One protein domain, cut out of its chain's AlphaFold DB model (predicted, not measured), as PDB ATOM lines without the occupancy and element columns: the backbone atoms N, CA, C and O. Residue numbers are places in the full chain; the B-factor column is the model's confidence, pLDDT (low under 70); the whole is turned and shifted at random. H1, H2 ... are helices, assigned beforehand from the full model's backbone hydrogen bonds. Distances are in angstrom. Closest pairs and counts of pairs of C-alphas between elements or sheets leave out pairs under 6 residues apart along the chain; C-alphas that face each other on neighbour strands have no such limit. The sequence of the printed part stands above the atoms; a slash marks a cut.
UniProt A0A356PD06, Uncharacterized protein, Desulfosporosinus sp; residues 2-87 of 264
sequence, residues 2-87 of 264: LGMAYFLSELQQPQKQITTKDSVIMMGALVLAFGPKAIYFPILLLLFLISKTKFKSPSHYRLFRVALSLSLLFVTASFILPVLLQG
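AT A GLANCE: This is residues 2 to 87 of the 264 residues of an uncharacterized protein of Desulfosporosinus sp (UniProt A0A356PD06). What shape? H2, H3 and H4 make an up-and-down bundle; H1 packs on H2, and residues 81 to 87 stick out. What builds it? The printed part, 86 residues with four named helices, is all helix and only just compact, close to loose; the radius of gyration of the C-alphas is 13.9 A, the spans 48 by 24 by 18 A.

IN THESE COORDINATES: Where does it begin? H1, residues 2 to 12, begins at C-alpha 2, (183.574, 189.183, 192.471). What follows? H2 is residues 20 to 34, H3 residues 38 to 49. H4, residues 58 to 86, 41.4 A long, has a kink of 42 degrees near residue 80 and ends at C-alpha 86, (189.141, 158.798, 179.373).

HOW THE PARTS SIT: What touches? H1 touches H2 at a steep tilt of 46 degrees, their closest C-alphas, Gly 3 and Met 26, 4.0 A apart. H2 and H3 form a hairpin, as do H3 and H4. Which backbone pairs? Every O i to N i+4 pair is within hydrogen-bond range in H1 and H2, 23 of 25 in H4, and 0 of 8 in H3, which has 8 of 9 O i to N i+3 pairs within range.

THE WHOLE: Any cut? The printed part has no cut. Low confidence? No printed residue is under 70.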
ATOM      1  N   LEU A   2     182.917 187.984 193.030       91.25
ATOM      2  CA  LEU A   2     183.574 189.183 192.471       91.25
ATOM      3  C   LEU A   2     183.277 189.441 190.983       91.25
ATOM      4  O   LEU A   2     182.808 190.518 190.637       91.25
ATOM      5  N   GLY A   3     183.486 188.453 190.106       92.88
ATOM      6  CA  GLY A   3     183.240 188.652 188.674       92.88
ATOM      7  C   GLY A   3     181.772 188.943 188.337       92.88
ATOM      8  O   GLY A   3     181.489 189.770 187.475       92.88
ATOM      9  N   MET A   4     180.830 188.364 189.088       91.50
ATOM     10  CA  MET A   4     179.408 188.694 188.953       91.50
ATOM     11  C   MET A   4     179.075 190.100 189.462       91.50
ATOM     12  O   MET A   4     178.213 190.753 188.886       91.50
ATOM     13  N   ALA A   5     179.750 190.579 190.510       91.31
ATOM     14  CA  ALA A   5     179.565 191.939 191.011       91.31
ATOM     15  C   ALA A   5     180.021 192.982 189.978       91.31
ATOM     16  O   ALA A   5     179.292 193.934 189.716       91.31
ATOM     17  N   TYR A   6     181.170 192.760 189.326       93.88
ATOM     18  CA  TYR A   6     181.607 193.600 188.205       93.88
ATOM     19  C   TYR A   6     180.601 193.559 187.052       93.88
ATOM     20  O   TYR A   6     180.218 194.605 186.541       93.88
ATOM     21  N   PHE A   7     180.116 192.371 186.682       92.88
ATOM     22  CA  PHE A   7     179.101 192.238 185.637       92.88
ATOM     23  C   PHE A   7     177.830 193.043 185.943       92.88
ATOM     24  O   PHE A   7     177.394 193.828 185.103       92.88
ATOM     25  N   LEU A   8     177.256 192.895 187.141       89.31
ATOM     26  CA  LEU A   8     176.049 193.632 187.528       89.31
ATOM     27  C   LEU A   8     176.297 195.139 187.612       89.31
ATOM     28  O   LEU A   8     175.487 195.905 187.096       89.31
ATOM     29  N   SER A   9     177.438 195.562 188.165       89.38
ATOM     30  CA  SER A   9     177.826 196.976 188.197       89.38
ATOM     31  C   SER A   9     177.899 197.577 186.791       89.38
ATOM     32  O   SER A   9     177.487 198.717 186.587       89.38
ATOM     33  N   GLU A  10     178.399 196.824 185.807       90.88
ATOM     34  CA  GLU A  10     178.470 197.292 184.423       90.88
ATOM     35  C   GLU A  10     177.087 197.366 183.755       90.88
ATOM     36  O   GLU A  10     176.883 198.234 182.901       90.88
ATOM     37  N   LEU A  11     176.136 196.514 184.155       87.19
ATOM     38  CA  LEU A  11     174.746 196.575 183.690       87.19
ATOM     39  C   LEU A  11     173.949 197.729 184.316       87.19
ATOM     40  O   LEU A  11     173.135 198.336 183.622       87.19
ATOM     41  N   GLN A  12     174.191 198.035 185.590       86.00
ATOM     42  CA  GLN A  12     173.528 199.119 186.327       86.00
ATOM     43  C   GLN A  12     174.017 200.516 185.910       86.00
ATOM     44  O   GLN A  12     173.326 201.506 186.123       86.00
ATOM     45  N   GLN A  13     175.194 200.615 185.280       87.12
ATOM     46  CA  GLN A  13     175.788 201.881 184.829       87.12
ATOM     47  C   GLN A  13     175.887 201.938 183.293       87.12
ATOM     48  O   GLN A  13     176.993 201.877 182.741       87.12
ATOM     49  N   PRO A  14     174.763 202.038 182.557       80.06
ATOM     50  CA  PRO A  14     174.762 201.937 181.097       80.06
ATOM     51  C   PRO A  14     175.545 203.060 180.399       80.06
ATOM     52  O   PRO A  14     176.052 202.844 179.299       80.06
ATOM     53  N   GLN A  15     175.683 204.233 181.029       84.25
ATOM     54  CA  GLN A  15     176.425 205.376 180.484       84.25
ATOM     55  C   GLN A  15     177.946 205.256 180.685       84.25
ATOM     56  O   GLN A  15     178.716 205.837 179.919       84.25
ATOM     57  N   LYS A  16     178.405 204.498 181.693       90.19
ATOM     58  CA  LYS A  16     179.836 204.288 181.956       90.19
ATOM     59  C   LYS A  16     180.418 203.359 180.891       90.19
ATOM     60  O   LYS A  16     179.903 202.264 180.675       90.19
ATOM     61  N   GLN A  17     181.530 203.750 180.273       93.00
ATOM     62  CA  GLN A  17     182.291 202.839 179.417       93.00
ATOM     63  C   GLN A  17     183.074 201.824 180.255       93.00
ATOM     64  O   GLN A  17     183.717 202.187 181.241       93.00
ATOM     65  N   ILE A  18     183.059 200.561 179.830       93.69
ATOM     66  CA  ILE A  18     183.807 199.498 180.499       93.69
ATOM     67  C   ILE A  18     185.308 199.709 180.291       93.69
ATOM     68  O   ILE A  18     185.775 200.000 179.184       93.69
ATOM     69  N   THR A  19     186.083 199.561 181.363       92.56
ATOM     70  CA  THR A  19     187.543 199.629 181.282       92.56
ATOM     71  C   THR A  19     188.135 198.248 180.987       92.56
ATOM     72  O   THR A  19     187.538 197.209 181.284       92.56
ATOM     73  N   THR A  20     189.343 198.208 180.418       90.56
ATOM     74  CA  THR A  20     190.072 196.943 180.216       90.56
ATOM     75  C   THR A  20     190.330 196.242 181.549       90.56
ATOM     76  O   THR A  20     190.169 195.029 181.639       90.56
ATOM     77  N   LYS A  21     190.653 197.007 182.601       93.75
ATOM     78  CA  LYS A  21     190.823 196.494 183.965       93.75
ATOM     79  C   LYS A  21     189.550 195.801 184.458       93.75
ATOM     80  O   LYS A  21     189.624 194.649 184.873       93.75
ATOM     81  N   ASP A  22     188.400 196.467 184.354       94.06
ATOM     82  CA  ASP A  22     187.110 195.916 184.791       94.06
ATOM     83  C   ASP A  22     186.764 194.647 183.998       94.06
ATOM     84  O   ASP A  22     186.350 193.646 184.577       94.06
ATOM     85  N   SER A  23     187.031 194.647 182.688       93.88
ATOM     86  CA  SER A  23     186.830 193.483 181.813       93.88
ATOM     87  C   SER A  23     187.681 192.278 182.230       93.88
ATOM     88  O   SER A  23     187.181 191.152 182.281       93.88
ATOM     89  N   VAL A  24     188.961 192.510 182.544       94.81
ATOM     90  CA  VAL A  24     189.903 191.467 182.976       94.81
ATOM     91  C   VAL A  24     189.531 190.930 184.355       94.81
ATOM     92  O   VAL A  24     189.499 189.715 184.530       94.81
ATOM     93  N   ILE A  25     189.200 191.795 185.321       96.25
ATOM     94  CA  ILE A  25     188.787 191.362 186.666       96.25
ATOM     95  C   ILE A  25     187.486 190.560 186.590       96.25
ATOM     96  O   ILE A  25     187.396 189.482 187.173       96.25
ATOM     97  N   MET A  26     186.500 191.049 185.838       95.75
ATOM     98  CA  MET A  26     185.203 190.401 185.665       95.75
ATOM     99  C   MET A  26     185.337 188.980 185.104       95.75
ATOM    100  O   MET A  26     184.846 188.022 185.703       95.75
ATOM    101  N   MET A  27     186.021 188.841 183.966       95.31
ATOM    102  CA  MET A  27     186.187 187.558 183.283       95.31
ATOM    103  C   MET A  27     187.169 186.646 184.022       95.31
ATOM    104  O   MET A  27     186.859 185.480 184.254       95.31
ATOM    105  N   GLY A  28     188.315 187.176 184.452       95.19
ATOM    106  CA  GLY A  28     189.339 186.424 185.175       95.19
ATOM    107  C   GLY A  28     188.819 185.855 186.492       95.19
ATOM    108  O   GLY A  28     189.015 184.676 186.767       95.19
ATOM    109  N   ALA A  29     188.071 186.640 187.275       95.69
ATOM    110  CA  ALA A  29     187.481 186.153 188.520       95.69
ATOM    111  C   ALA A  29     186.448 185.039 188.290       95.69
ATOM    112  O   ALA A  29     186.342 184.137 189.118       95.69
ATOM    113  N   LEU A  30     185.687 185.085 187.189       94.12
ATOM    114  CA  LEU A  30     184.752 184.015 186.832       94.12
ATOM    115  C   LEU A  30     185.490 182.744 186.403       94.12
ATOM    116  O   LEU A  30     185.212 181.680 186.945       94.12
ATOM    117  N   VAL A  31     186.473 182.856 185.507       94.12
ATOM    118  CA  VAL A  31     187.284 181.709 185.061       94.12
ATOM    119  C   VAL A  31     187.991 181.041 186.245       94.12
ATOM    120  O   VAL A  31     187.907 179.824 186.394       94.12
ATOM    121  N   LEU A  32     188.609 181.824 187.136       93.75
ATOM    122  CA  LEU A  32     189.242 181.302 188.352       93.75
ATOM    123  C   LEU A  32     188.229 180.630 189.290       93.75
ATOM    124  O   LEU A  32     188.510 179.563 189.832       93.75
ATOM    125  N   ALA A  33     187.032 181.206 189.451       90.44
ATOM    126  CA  ALA A  33     185.979 180.625 190.284       90.44
ATOM    127  C   ALA A  33     185.470 179.271 189.761       90.44
ATOM    128  O   ALA A  33     184.982 178.460 190.548       90.44
ATOM    129  N   PHE A  34     185.593 179.007 188.458       90.00
ATOM    130  CA  PHE A  34     185.219 177.725 187.858       90.00
ATOM    131  C   PHE A  34     186.319 176.670 187.933       90.00
ATOM    132  O   PHE A  34     186.030 175.508 187.677       90.00
ATOM    133  N   GLY A  35     187.538 177.020 188.355       84.69
ATOM    134  CA  GLY A  35     188.630 176.060 188.542       84.69
ATOM    135  C   GLY A  35     188.236 174.854 189.409       84.69
ATOM    136  O   GLY A  35     188.343 173.722 188.942       84.69
ATOM    137  N   PRO A  36     187.691 175.054 190.627       84.44
ATOM    138  CA  PRO A  36     187.248 173.945 191.472       84.44
ATOM    139  C   PRO A  36     186.088 173.134 190.879       84.44
ATOM    140  O   PRO A  36     185.951 171.949 191.173       84.44
ATOM    141  N   LYS A  37     185.205 173.783 190.105       85.94
ATOM    142  CA  LYS A  37     183.991 173.185 189.531       85.94
ATOM    143  C   LYS A  37     183.636 173.852 188.202       85.94
ATOM    144  O   LYS A  37     182.860 174.806 188.164       85.94
ATOM    145  N   ALA A  38     184.144 173.293 187.107       92.38
ATOM    146  CA  ALA A  38     183.939 173.836 185.764       92.38
ATOM    147  C   ALA A  38     182.471 173.794 185.298       92.38
ATOM    148  O   ALA A  38     182.085 174.548 184.415       92.38
ATOM    149  N   ILE A  39     181.621 172.984 185.940       93.12
ATOM    150  CA  ILE A  39     180.197 172.807 185.606       93.12
ATOM    151  C   ILE A  39     179.363 174.102 185.637       93.12
ATOM    152  O   ILE A  39     178.294 174.161 185.039       93.12
ATOM    153  N   TYR A  40     179.858 175.152 186.299       94.12
ATOM    154  CA  TYR A  40     179.228 176.475 186.338       94.12
ATOM    155  C   TYR A  40     179.576 177.369 185.133       94.12
ATOM    156  O   TYR A  40     179.156 178.526 185.093       94.12
ATOM    157  N   PHE A  41     180.294 176.850 184.129       94.56
ATOM    158  CA  PHE A  41     180.656 177.583 182.912       94.56
ATOM    159  C   PHE A  41     179.500 178.315 182.203       94.56
ATOM    160  O   PHE A  41     179.785 179.373 181.635       94.56
ATOM    161  N   PRO A  42     178.218 177.865 182.223       95.94
ATOM    162  CA  PRO A  42     177.159 178.597 181.530       95.94
ATOM    163  C   PRO A  42     176.950 180.011 182.081       95.94
ATOM    164  O   PRO A  42     176.446 180.868 181.365       95.94
ATOM    165  N   ILE A  43     177.393 180.304 183.310       95.06
ATOM    166  CA  ILE A  43     177.383 181.664 183.870       95.06
ATOM    167  C   ILE A  43     178.200 182.637 182.997       95.06
ATOM    168  O   ILE A  43     177.819 183.801 182.876       95.06
ATOM    169  N   LEU A  44     179.263 182.184 182.312       95.31
ATOM    170  CA  LEU A  44     180.013 183.022 181.358       95.31
ATOM    171  C   LEU A  44     179.143 183.511 180.199       95.31
ATOM    172  O   LEU A  44     179.404 184.585 179.659       95.31
ATOM    173  N   LEU A  45     178.089 182.775 179.827       95.94
ATOM    174  CA  LEU A  45     177.175 183.196 178.765       95.94
ATOM    175  C   LEU A  45     176.462 184.506 179.116       95.94
ATOM    176  O   LEU A  45     176.111 185.263 178.217       95.94
ATOM    177  N   LEU A  46     176.311 184.836 180.403       95.12
ATOM    178  CA  LEU A  46     175.708 186.104 180.825       95.12
ATOM    179  C   LEU A  46     176.542 187.317 180.410       95.12
ATOM    180  O   LEU A  46     175.979 188.367 180.110       95.12
ATOM    181  N   LEU A  47     177.864 187.175 180.292       95.38
ATOM    182  CA  LEU A  47     178.753 188.252 179.842       95.38
ATOM    183  C   LEU A  47     178.470 188.670 178.387       95.38
ATOM    184  O   LEU A  47     178.820 189.778 177.983       95.38
ATOM    185  N   PHE A  48     177.781 187.831 177.603       95.25
ATOM    186  CA  PHE A  48     177.319 188.189 176.260       95.25
ATOM    187  C   PHE A  48     176.221 189.265 176.267       95.25
ATOM    188  O   PHE A  48     175.976 189.855 175.214       95.25
ATOM    189  N   LEU A  49     175.594 189.537 177.420       92.88
ATOM    190  CA  LEU A  49     174.591 190.592 177.593       92.88
ATOM    191  C   LEU A  49     175.195 192.001 177.632       92.88
ATOM    192  O   LEU A  49     174.458 192.980 177.518       92.88
ATOM    193  N   ILE A  50     176.518 192.128 177.776       92.50
ATOM    194  CA  ILE A  50     177.185 193.432 177.773       92.50
ATOM    195  C   ILE A  50     177.101 194.041 176.369       92.50
ATOM    196  O   ILE A  50     177.622 193.498 175.392       92.50
ATOM    197  N   SER A  51     176.444 195.197 176.280       89.81
ATOM    198  CA  SER A  51     176.221 195.909 175.020       89.81
ATOM    199  C   SER A  51     177.520 196.438 174.406       89.81
ATOM    200  O   SER A  51     178.391 196.959 175.104       89.81
ATOM    201  N   LYS A  52     177.595 196.434 173.067       92.69
ATOM    202  CA  LYS A  52     178.681 197.070 172.299       92.69
ATOM    203  C   LYS A  52     178.865 198.558 172.628       92.69
ATOM    204  O   LYS A  52     179.971 199.070 172.502       92.69
ATOM    205  N   THR A  53     177.804 199.241 173.067       91.38
ATOM    206  CA  THR A  53     177.823 200.673 173.426       91.38
ATOM    207  C   THR A  53     178.700 200.976 174.641       91.38
ATOM    208  O   THR A  53     179.125 202.111 174.813       91.38
ATOM    209  N   LYS A  54     179.014 199.963 175.460       92.81
ATOM    210  CA  LYS A  54     179.895 200.085 176.629       92.81
ATOM    211  C   LYS A  54     181.372 200.217 176.251       92.81
ATOM    212  O   LYS A  54     182.181 200.554 177.109       92.81
ATOM    213  N   PHE A  55     181.746 199.939 175.004       94.00
ATOM    214  CA  PHE A  55     183.143 199.881 174.576       94.00
ATOM    215  C   PHE A  55     183.548 201.135 173.801       94.00
ATOM    216  O   PHE A  55     182.822 201.604 172.929       94.00
ATOM    217  N   LYS A  56     184.763 201.629 174.075       90.56
ATOM    218  CA  LYS A  56     185.365 202.807 173.417       90.56
ATOM    219  C   LYS A  56     185.491 202.674 171.905       90.56
ATOM    220  O   LYS A  56     185.424 203.667 171.192       90.56
ATOM    221  N   SER A  57     185.731 201.459 171.418       93.38
ATOM    222  CA  SER A  57     185.844 201.199 169.989       93.38
ATOM    223  C   SER A  57     185.330 199.805 169.618       93.38
ATOM    224  O   SER A  57     185.345 198.894 170.459       93.38
ATOM    225  N   PRO A  58     184.930 199.595 168.347       93.12
ATOM    226  CA  PRO A  58     184.505 198.286 167.853       93.12
ATOM    227  C   PRO A  58     185.565 197.192 168.037       93.12
ATOM    228  O   PRO A  58     185.219 196.034 168.268       93.12
ATOM    229  N   SER A  59     186.852 197.551 167.976       94.19
ATOM    230  CA  SER A  59     187.969 196.622 168.179       94.19
ATOM    231  C   SER A  59     188.032 196.099 169.614       94.19
ATOM    232  O   SER A  59     188.204 194.899 169.807       94.19
ATOM    233  N   HIS A  60     187.815 196.959 170.619       94.00
ATOM    234  CA  HIS A  60     187.775 196.532 172.025       94.00
ATOM    235  C   HIS A  60     186.590 195.603 172.296       94.00
ATOM    236  O   HIS A  60     186.750 194.585 172.964       94.00
ATOM    237  N   TYR A  61     185.421 195.908 171.726       95.62
ATOM    238  CA  TYR A  61     184.263 195.019 171.810       95.62
ATOM    239  C   TYR A  61     184.552 193.656 171.167       95.62
ATOM    240  O   TYR A  61     184.275 192.615 171.762       95.62
ATOM    241  N   ARG A  62     185.155 193.638 169.971       95.81
ATOM    242  CA  ARG A  62     185.517 192.391 169.285       95.81
ATOM    243  C   ARG A  62     186.528 191.576 170.092       95.81
ATOM    244  O   ARG A  62     186.324 190.379 170.255       95.81
ATOM    245  N   LEU A  63     187.561 192.220 170.635       95.56
ATOM    246  CA  LEU A  63     188.557 191.572 171.490       95.56
ATOM    247  C   LEU A  63     187.910 190.961 172.738       95.56
ATOM    248  O   LEU A  63     188.168 189.800 173.043       95.56
ATOM    249  N   PHE A  64     187.022 191.697 173.412       96.56
ATOM    250  CA  PHE A  64     186.265 191.187 174.555       96.56
ATOM    251  C   PHE A  64     185.451 189.942 174.189       96.56
ATOM    252  O   PHE A  64     185.507 188.935 174.887       96.56
ATOM    253  N   ARG A  65     184.732 189.977 173.060       96.75
ATOM    254  CA  ARG A  65     183.927 188.844 172.580       96.75
ATOM    255  C   ARG A  65     184.778 187.624 172.244       96.75
ATOM    256  O   ARG A  65     184.389 186.517 172.591       96.75
ATOM    257  N   VAL A  66     185.931 187.818 171.604       97.25
ATOM    258  CA  VAL A  66     186.876 186.732 171.308       97.25
ATOM    259  C   VAL A  66     187.432 186.139 172.602       97.25
ATOM    260  O   VAL A  66     187.367 184.927 172.782       97.25
ATOM    261  N   ALA A  67     187.904 186.973 173.531       96.94
ATOM    262  CA  ALA A  67     188.433 186.519 174.815       96.94
ATOM    263  C   ALA A  67     187.382 185.763 175.643       96.94
ATOM    264  O   ALA A  67     187.688 184.733 176.244       96.94
ATOM    265  N   LEU A  68     186.129 186.223 175.620       97.19
ATOM    266  CA  LEU A  68     185.010 185.554 176.271       97.19
ATOM    267  C   LEU A  68     184.711 184.189 175.638       97.19
ATOM    268  O   LEU A  68     184.584 183.204 176.359       97.19
ATOM    269  N   SER A  69     184.640 184.110 174.307       97.62
ATOM    270  CA  SER A  69     184.427 182.843 173.599       97.62
ATOM    271  C   SER A  69     185.558 181.843 173.846       97.62
ATOM    272  O   SER A  69     185.286 180.668 174.077       97.62
ATOM    273  N   LEU A  70     186.815 182.299 173.851       97.44
ATOM    274  CA  LEU A  70     187.971 181.455 174.168       97.44
ATOM    275  C   LEU A  70     187.937 180.975 175.621       97.44
ATOM    276  O   LEU A  70     188.195 179.805 175.880       97.44
ATOM    277  N   SER A  71     187.567 181.850 176.559       96.19
ATOM    278  CA  SER A  71     187.420 181.495 177.976       96.19
ATOM    279  C   SER A  71     186.305 180.469 178.186       96.19
ATOM    280  O   SER A  71     186.489 179.487 178.899       96.19
ATOM    281  N   LEU A  72     185.158 180.662 177.529       96.31
ATOM    282  CA  LEU A  72     184.048 179.712 177.545       96.31
ATOM    283  C   LEU A  72     184.477 178.356 176.975       96.31
ATOM    284  O   LEU A  72     184.214 177.330 177.599       96.31
ATOM    285  N   LEU A  73     185.159 178.351 175.825       96.00
ATOM    286  CA  LEU A  73     185.674 177.132 175.204       96.00
ATOM    287  C   LEU A  73     186.666 176.423 176.127       96.00
ATOM    288  O   LEU A  73     186.541 175.221 176.326       96.00
ATOM    289  N   PHE A  74     187.599 177.157 176.731       95.31
ATOM    290  CA  PHE A  74     188.590 176.618 177.658       95.31
ATOM    291  C   PHE A  74     187.942 175.933 178.871       95.31
ATOM    292  O   PHE A  74     188.252 174.778 179.157       95.31
ATOM    293  N   VAL A  75     187.006 176.602 179.557       95.25
ATOM    294  CA  VAL A  75     186.328 176.029 180.738       95.25
ATOM    295  C   VAL A  75     185.404 174.872 180.346       95.25
ATOM    296  O   VAL A  75     185.320 173.869 181.049       95.25
ATOM    297  N   THR A  76     184.725 174.966 179.203       94.25
ATOM    298  CA  THR A  76     183.880 173.867 178.711       94.25
ATOM    299  C   THR A  76     184.733 172.652 178.343       94.25
ATOM    300  O   THR A  76     184.397 171.524 178.696       94.25
ATOM    301  N   ALA A  77     185.873 172.868 177.684       93.25
ATOM    302  CA  ALA A  77     186.808 171.813 177.327       93.25
ATOM    303  C   ALA A  77     187.409 171.142 178.569       93.25
ATOM    304  O   ALA A  77     187.478 169.917 178.604       93.25
ATOM    305  N   SER A  78     187.767 171.899 179.613       91.12
ATOM    306  CA  SER A  78     188.282 171.314 180.861       91.12
ATOM    307  C   SER A  78     187.254 170.429 181.577       91.12
ATOM    308  O   SER A  78     187.637 169.492 182.274       91.12
ATOM    309  N   PHE A  79     185.959 170.677 181.366       88.25
ATOM    310  CA  PHE A  79     184.872 169.844 181.879       88.25
ATOM    311  C   PHE A  79     184.583 168.612 181.003       88.25
ATOM    312  O   PHE A  79     184.392 167.518 181.528       88.25
ATOM    313  N   ILE A  80     184.541 168.775 179.676       89.50
ATOM    314  CA  ILE A  80     184.071 167.736 178.744       89.50
ATOM    315  C   ILE A  80     185.194 166.788 178.301       89.50
ATOM    316  O   ILE A  80     184.967 165.581 178.192       89.50
ATOM    317  N   LEU A  81     186.404 167.298 178.042       90.25
ATOM    318  CA  LEU A  81     187.501 166.492 177.491       90.25
ATOM    319  C   LEU A  81     187.884 165.282 178.352       90.25
ATOM    320  O   LEU A  81     188.107 164.228 177.759       90.25
ATOM    321  N   PRO A  82     187.926 165.355 179.701       88.25
ATOM    322  CA  PRO A  82     188.214 164.175 180.513       88.25
ATOM    323  C   PRO A  82     187.240 163.027 180.226       88.25
ATOM    324  O   PRO A  82     187.668 161.897 180.017       88.25
ATOM    325  N   VAL A  83     185.943 163.330 180.105       87.31
ATOM    326  CA  VAL A  83     184.907 162.329 179.811       87.31
ATOM    327  C   VAL A  83     185.056 161.762 178.399       87.31
ATOM    328  O   VAL A  83     184.875 160.564 178.208       87.31
ATOM    329  N   LEU A  84     185.395 162.592 177.408       87.06
ATOM    330  CA  LEU A  84     185.556 162.138 176.022       87.06
ATOM    331  C   LEU A  84     186.818 161.292 175.812       87.06
ATOM    332  O   LEU A  84     186.775 160.311 175.076       87.06
ATOM    333  N   LEU A  85     187.934 161.672 176.439       88.50
ATOM    334  CA  LEU A  85     189.234 161.029 176.229       88.50
ATOM    335  C   LEU A  85     189.442 159.806 177.128       88.50
ATOM    336  O   LEU A  85     190.097 158.852 176.720       88.50
ATOM    337  N   GLN A  86     188.910 159.832 178.353       86.31
ATOM    338  CA  GLN A  86     189.141 158.798 179.373       86.31
ATOM    339  C   GLN A  86     187.868 157.992 179.686       86.31
ATOM    340  O   GLN A  86     187.906 157.000 180.419       86.31
ATOM    341  N   GLY A  87     186.727 158.392 179.120       83.75
ATOM    342  CA  GLY A  87     185.414 157.901 179.517       83.75
ATOM    343  C   GLY A  87     184.926 158.553 180.818       83.75
ATOM    344  O   GLY A  87     185.664 159.275 181.487       83.75
TER     345      GLY A  87